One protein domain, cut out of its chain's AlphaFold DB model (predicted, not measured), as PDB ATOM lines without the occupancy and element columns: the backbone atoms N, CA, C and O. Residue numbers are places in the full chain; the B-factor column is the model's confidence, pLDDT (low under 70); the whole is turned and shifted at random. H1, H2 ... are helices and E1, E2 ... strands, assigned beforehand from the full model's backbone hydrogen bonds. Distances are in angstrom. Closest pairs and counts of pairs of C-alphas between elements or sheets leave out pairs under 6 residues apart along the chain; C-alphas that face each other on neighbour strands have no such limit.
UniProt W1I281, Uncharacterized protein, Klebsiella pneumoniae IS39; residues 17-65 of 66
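What this domain is: This is residues 17 to 65 of the 66 residues of an uncharacterized protein of Klebsiella pneumoniae IS39 (UniProt W1I281). A thin, open V: one arm is a hairpin of two short strands, E1 and E2, with a long loop at its tip, and the other is one long helix, H1, which folds back from the far end of the hairpin with open space between the arms. The turn of the V is at residues 39 to 45, of which 43 to 45 belong to H1, and the loop's residues 23 to 28 stick out at the other end of the hairpin. The printed part has 49 residues, with two named strands and then one named helix along the chain, the strands forming an antiparallel sheet in the order E1 - E2; the class is mixed, helices and strands. The whole is extended, with a radius of gyration of the C-alphas of 16.6 A, and flat, spanning 41 by 37 by 10 A.

How they stand to each other: E1, residues 17 to 20, and E2, residues 32 to 36, are antiparallel neighbours and form a hairpin, with 154 degrees between their directions. C-alphas 18 and 34 face each other at 5.1 A. N 35 and O 17 are within hydrogen-bond range at 3.0 A, as are N 17 and O 35 at 3.2 A. H1, residues 43 to 63, is apart from E1, and each of its O i to N i+4 pairs is within hydrogen-bond range. Residues 47 to 65, of which 47 to 63 belong to H1, stand free.

Where its parts are: E1 begins at C-alpha 17, (233.494, 99.450, 166.117), and is 10.0 A long. E2 is 12.8 A long and ends at C-alpha 36, (231.155, 94.217, 162.339). H1 is 30.7 A long, from C-alpha 43 to C-alpha 63 at (237.308, 67.601, 168.540).

The domain as a whole: The two C-alphas farthest apart are those of Asn 25 and Asp 44, at 43.7 A. The link from E1 to E2 is long, with 11 residues, and that from E2 to H1 is short, with 6. The printed part has no cut. The mean pLDDT of the printed part is 83.1, and the model's confidence is under 70 at residues 17 to 29 and residue 65.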
ATOM      1  N   ILE A  17     232.831  99.077 164.863       66.44
ATOM      2  CA  ILE A  17     233.494  99.450 166.117       66.44
ATOM      3  C   ILE A  17     234.933  98.947 166.030       66.44
ATOM      4  O   ILE A  17     235.170  97.748 165.857       66.44
ATOM      5  N   VAL A  18     235.888  99.869 166.130       56.75
ATOM      6  CA  VAL A  18     237.319  99.559 166.218       56.75
ATOM      7  C   VAL A  18     237.668  99.408 167.693       56.75
ATOM      8  O   VAL A  18     237.364 100.300 168.484       56.75
ATOM      9  N   ILE A  19     238.273  98.281 168.063       63.22
ATOM     10  CA  ILE A  19     238.742  98.021 169.429       63.22
ATOM     11  C   ILE A  19     240.253  97.810 169.351       63.22
ATOM     12  O   ILE A  19     240.717  96.968 168.587       63.22
ATOM     13  N   THR A  20     241.016  98.583 170.120       56.56
ATOM     14  CA  THR A  20     242.455  98.374 170.311       56.56
ATOM     15  C   THR A  20     242.657  97.483 171.532       56.56
ATOM     16  O   THR A  20     242.141  97.772 172.612       56.56
ATOM     17  N   LEU A  21     243.350  96.359 171.352       56.34
ATOM     18  CA  LEU A  21     243.734  95.468 172.445       56.34
ATOM     19  C   LEU A  21     245.145  95.845 172.898       56.34
ATOM     20  O   LEU A  21     246.127  95.339 172.365       56.34
ATOM     21  N   ASP A  22     245.236  96.732 173.887       53.97
ATOM     22  CA  ASP A  22     246.503  97.059 174.543       53.97
ATOM     23  C   ASP A  22     246.833  95.935 175.537       53.97
ATOM     24  O   ASP A  22     246.502  95.996 176.723       53.97
ATOM     25  N   ASN A  23     247.417  94.844 175.039       55.44
ATOM     26  CA  ASN A  23     247.842  93.736 175.886       55.44
ATOM     27  C   ASN A  23     249.189  94.103 176.529       55.44
ATOM     28  O   ASN A  23     250.220  94.142 175.865       55.44
ATOM     29  N   ALA A  24     249.173  94.421 177.823       56.47
ATOM     30  CA  ALA A  24     250.270  95.086 178.528       56.47
ATOM     31  C   ALA A  24     251.525  94.226 178.799       56.47
ATOM     32  O   ALA A  24     252.325  94.620 179.645       56.47
ATOM     33  N   ASN A  25     251.702  93.057 178.164       60.19
ATOM     34  CA  ASN A  25     252.751  92.129 178.602       60.19
ATOM     35  C   ASN A  25     253.562  91.375 177.540       60.19
ATOM     36  O   ASN A  25     254.434  90.615 177.935       60.19
ATOM     37  N   GLU A  26     253.373  91.582 176.240       55.75
ATOM     38  CA  GLU A  26     254.287  91.011 175.235       55.75
ATOM     39  C   GLU A  26     254.494  92.028 174.110       55.75
ATOM     40  O   GLU A  26     253.613  92.854 173.860       55.75
ATOM     41  N   GLU A  27     255.695  92.029 173.522       57.28
ATOM     42  CA  GLU A  27     256.145  92.914 172.440       57.28
ATOM     43  C   GLU A  27     254.991  93.245 171.490       57.28
ATOM     44  O   GLU A  27     254.438  92.375 170.823       57.28
ATOM     45  N   SER A  28     254.539  94.498 171.549       58.88
ATOM     46  CA  SER A  28     253.161  94.852 171.218       58.88
ATOM     47  C   SER A  28     252.937  94.861 169.711       58.88
ATOM     48  O   SER A  28     252.987  95.909 169.066       58.88
ATOM     49  N   GLU A  29     252.686  93.692 169.127       64.25
ATOM     50  CA  GLU A  29     252.127  93.602 167.787       64.25
ATOM     51  C   GLU A  29     250.785  94.347 167.792       64.25
ATOM     52  O   GLU A  29     249.808  93.957 168.435       64.25
ATOM     53  N   SER A  30     250.772  95.503 167.132       75.81
ATOM     54  CA  SER A  30     249.609  96.383 167.097       75.81
ATOM     55  C   SER A  30     248.586  95.830 166.108       75.81
ATOM     56  O   SER A  30     248.677  96.018 164.896       75.81
ATOM     57  N   TYR A  31     247.593  95.117 166.636       81.94
ATOM     58  CA  TYR A  31     246.514  94.552 165.835       81.94
ATOM     59  C   TYR A  31     245.321  95.500 165.748       81.94
ATOM     60  O   TYR A  31     244.760  95.936 166.754       81.94
ATOM     61  N   TYR A  32     244.870  95.752 164.521       85.44
ATOM     62  CA  TYR A  32     243.577  96.381 164.286       85.44
ATOM     63  C   TYR A  32     242.474  95.322 164.339       85.44
ATOM     64  O   TYR A  32     242.334  94.516 163.418       85.44
ATOM     65  N   GLN A  33     241.655  95.344 165.392       82.81
ATOM     66  CA  GLN A  33     240.452  94.519 165.466       82.81
ATOM     67  C   GLN A  33     239.237  95.299 164.954       82.81
ATOM     68  O   GLN A  33     238.848  96.331 165.510       82.81
ATOM     69  N   ILE A  34     238.605  94.768 163.907       86.50
ATOM     70  CA  ILE A  34     237.400  95.340 163.307       86.50
ATOM     71  C   ILE A  34     236.205  94.479 163.705       86.50
ATOM     72  O   ILE A  34     236.089  93.327 163.290       86.50
ATOM     73  N   SER A  35     235.303  95.052 164.497       87.69
ATOM     74  CA  SER A  35     234.043  94.403 164.856       87.69
ATOM     75  C   SER A  35     232.935  94.885 163.922       87.69
ATOM     76  O   SER A  35     232.744  96.092 163.753       87.69
ATOM     77  N   CYS A  36     232.193  93.944 163.334       87.38
ATOM     78  CA  CYS A  36     231.155  94.217 162.339       87.38
ATOM     79  C   CYS A  36     229.823  93.577 162.731       87.38
ATOM     80  O   CYS A  36     229.779  92.428 163.171       87.38
ATOM     81  N   GLN A  37     228.723  94.289 162.478       91.06
ATOM     82  CA  GLN A  37     227.382  93.706 162.485       91.06
ATOM     83  C   GLN A  37     226.981  93.290 161.067       91.06
ATOM     84  O   GLN A  37     227.042  94.097 160.135       91.06
ATOM     85  N   PHE A  38     226.528  92.046 160.896       92.50
ATOM     86  CA  PHE A  38     226.009  91.598 159.607       92.50
ATOM     87  C   PHE A  38     224.732  92.349 159.235       92.50
ATOM     88  O   PHE A  38     223.776  92.418 160.007       92.50
ATOM     89  N   LYS A  39     224.705  92.865 158.005       94.44
ATOM     90  CA  LYS A  39     223.496  93.361 157.353       94.44
ATOM     91  C   LYS A  39     223.167  92.427 156.196       94.44
ATOM     92  O   LYS A  39     223.800  92.489 155.143       94.44
ATOM     93  N   PHE A  40     222.203  91.541 156.415       93.31
ATOM     94  CA  PHE A  40     221.806  90.546 155.426       93.31
ATOM     95  C   PHE A  40     221.073  91.202 154.257       93.31
ATOM     96  O   PHE A  40     220.150  91.990 154.460       93.31
ATOM     97  N   ARG A  41     221.489  90.875 153.028       93.62
ATOM     98  CA  ARG A  41     220.759  91.282 151.816       93.62
ATOM     99  C   ARG A  41     219.528  90.404 151.608       93.62
ATOM    100  O   ARG A  41     218.488  90.912 151.203       93.62
ATOM    101  N   HIS A  42     219.642  89.119 151.944       95.25
ATOM    102  CA  HIS A  42     218.560  88.144 151.876       95.25
ATOM    103  C   HIS A  42     218.480  87.320 153.165       95.25
ATOM    104  O   HIS A  42     219.499  87.017 153.783       95.25
ATOM    105  N   LEU A  43     217.269  86.912 153.558       94.50
ATOM    106  CA  LEU A  43     217.063  86.054 154.735       94.50
ATOM    107  C   LEU A  43     217.699  84.664 154.567       94.50
ATOM    108  O   LEU A  43     218.080  84.033 155.551       94.50
ATOM    109  N   ASP A  44     217.869  84.199 153.330       96.88
ATOM    110  CA  ASP A  44     218.556  82.933 153.065       96.88
ATOM    111  C   ASP A  44     220.059  83.012 153.366       96.88
ATOM    112  O   ASP A  44     220.643  82.017 153.796       96.88
ATOM    113  N   ASP A  45     220.676  84.196 153.249       95.88
ATOM    114  CA  ASP A  45     222.061  84.405 153.684       95.88
ATOM    115  C   ASP A  45     222.175  84.226 155.202       95.88
ATOM    116  O   ASP A  45     223.118  83.599 155.686       95.88
ATOM    117  N   GLN A  46     221.186  84.714 155.959       95.50
ATOM    118  CA  GLN A  46     221.133  84.528 157.408       95.50
ATOM    119  C   GLN A  46     221.038  83.042 157.770       95.50
ATOM    120  O   GLN A  46     221.873  82.546 158.527       95.50
ATOM    121  N   ARG A  47     220.093  82.306 157.169       97.50
ATOM    122  CA  ARG A  47     219.939  80.855 157.394       97.50
ATOM    123  C   ARG A  47     221.199  80.076 157.022       97.50
ATOM    124  O   ARG A  47     221.566  79.113 157.696       97.50
ATOM    125  N   ARG A  48     221.884  80.489 155.952       97.75
ATOM    126  CA  ARG A  48     223.153  79.885 155.534       97.75
ATOM    127  C   ARG A  48     224.248  80.102 156.578       97.75
ATOM    128  O   ARG A  48     224.954  79.144 156.887       97.75
ATOM    129  N   ILE A  49     224.381  81.310 157.132       97.56
ATOM    130  CA  ILE A  49     225.341  81.582 158.213       97.56
ATOM    131  C   ILE A  49     224.989  80.779 159.470       97.56
ATOM    132  O   ILE A  49     225.877  80.166 160.054       97.56
ATOM    133  N   GLU A  50     223.715  80.714 159.863       96.88
ATOM    134  CA  GLU A  50     223.269  79.918 161.017       96.88
ATOM    135  C   GLU A  50     223.651  78.437 160.875       96.88
ATOM    136  O   GLU A  50     224.180  77.842 161.815       96.88
ATOM    137  N   LYS A  51     223.467  77.853 159.684       98.00
ATOM    138  CA  LYS A  51     223.888  76.475 159.401       98.00
ATOM    139  C   LYS A  51     225.402  76.290 159.561       98.00
ATOM    140  O   LYS A  51     225.825  75.350 160.225       98.00
ATOM    141  N   ILE A  52     226.203  77.204 159.008       97.94
ATOM    142  CA  ILE A  52     227.670  77.163 159.133       97.94
ATOM    143  C   ILE A  52     228.095  77.255 160.605       97.94
ATOM    144  O   ILE A  52     228.962  76.503 161.045       97.94
ATOM    145  N   LEU A  53     227.473  78.145 161.385       97.69
ATOM    146  CA  LEU A  53     227.761  78.279 162.814       97.69
ATOM    147  C   LEU A  53     227.469  76.978 163.573       97.69
ATOM    148  O   LEU A  53     228.284  76.558 164.394       97.69
ATOM    149  N   LEU A  54     226.340  76.322 163.290       97.94
ATOM    150  CA  LEU A  54     225.999  75.036 163.902       97.94
ATOM    151  C   LEU A  54     227.020  73.947 163.556       97.94
ATOM    152  O   LEU A  54     227.457  73.227 164.457       97.94
ATOM    153  N   ASP A  55     227.430  73.860 162.292       97.44
ATOM    154  CA  ASP A  55     228.417  72.878 161.837       97.44
ATOM    155  C   ASP A  55     229.762  73.069 162.560       97.44
ATOM    156  O   ASP A  55     230.290  72.115 163.137       97.44
ATOM    157  N   LEU A  56     230.258  74.310 162.649       97.38
ATOM    158  CA  LEU A  56     231.503  74.638 163.358       97.38
ATOM    159  C   LEU A  56     231.422  74.348 164.866       97.38
ATOM    160  O   LEU A  56     232.374  73.838 165.463       97.38
ATOM    161  N   ILE A  57     230.280  74.628 165.504       96.75
ATOM    162  CA  ILE A  57     230.061  74.304 166.924       96.75
ATOM    163  C   ILE A  57     230.110  72.789 167.142       96.75
ATOM    164  O   ILE A  57     230.714  72.317 168.111       96.75
ATOM    165  N   LEU A  58     229.458  72.017 166.271       96.38
ATOM    166  CA  LEU A  58     229.443  70.559 166.364       96.38
ATOM    167  C   LEU A  58     230.829  69.968 166.108       96.38
ATOM    168  O   LEU A  58     231.238  69.062 166.835       96.38
ATOM    169  N   GLU A  59     231.565  70.495 165.134       96.00
ATOM    170  CA  GLU A  59     232.942  70.103 164.846       96.00
ATOM    171  C   GLU A  59     233.857  70.343 166.053       96.00
ATOM    172  O   GLU A  59     234.521  69.417 166.526       96.00
ATOM    173  N   ALA A  60     233.811  71.540 166.642       96.00
ATOM    174  CA  ALA A  60     234.579  71.861 167.841       96.00
ATOM    175  C   ALA A  60     234.202  70.959 169.029       96.00
ATOM    176  O   ALA A  60     235.072  70.511 169.781       96.00
ATOM    177  N   LYS A  61     232.909  70.642 169.197       93.94
ATOM    178  CA  LYS A  61     232.445  69.692 170.222       93.94
ATOM    179  C   LYS A  61     232.961  68.276 169.983       93.94
ATOM    180  O   LYS A  61     233.264  67.598 170.959       93.94
ATOM    181  N   ARG A  62     233.052  67.816 168.730       91.31
ATOM    182  CA  ARG A  62     233.622  66.500 168.388       91.31
ATOM    183  C   ARG A  62     235.118  66.455 168.676       91.31
ATOM    184  O   ARG A  62     235.567  65.501 169.296       91.31
ATOM    185  N   LYS A  63     235.858  67.508 168.315       87.81
ATOM    186  CA  LYS A  63     237.308  67.601 168.540       87.81
ATOM    187  C   LYS A  63     237.697  67.543 170.022       87.81
ATOM    188  O   LYS A  63     238.751  67.023 170.332       87.81
ATOM    189  N   LYS A  64     236.846  68.032 170.931       78.81
ATOM    190  CA  LYS A  64     237.063  67.951 172.392       78.81
ATOM    191  C   LYS A  64     236.786  66.571 173.008       78.81
ATOM    192  O   LYS A  64     237.052  66.389 174.189       78.81
ATOM    193  N   ARG A  65     236.158  65.651 172.267       65.88
ATOM    194  CA  ARG A  65     235.850  64.286 172.739       65.88
ATOM    195  C   ARG A  65     236.934  63.266 172.379       65.88
ATOM    196  O   ARG A  65     236.801  62.114 172.777       65.88
TER     197      ARG A  65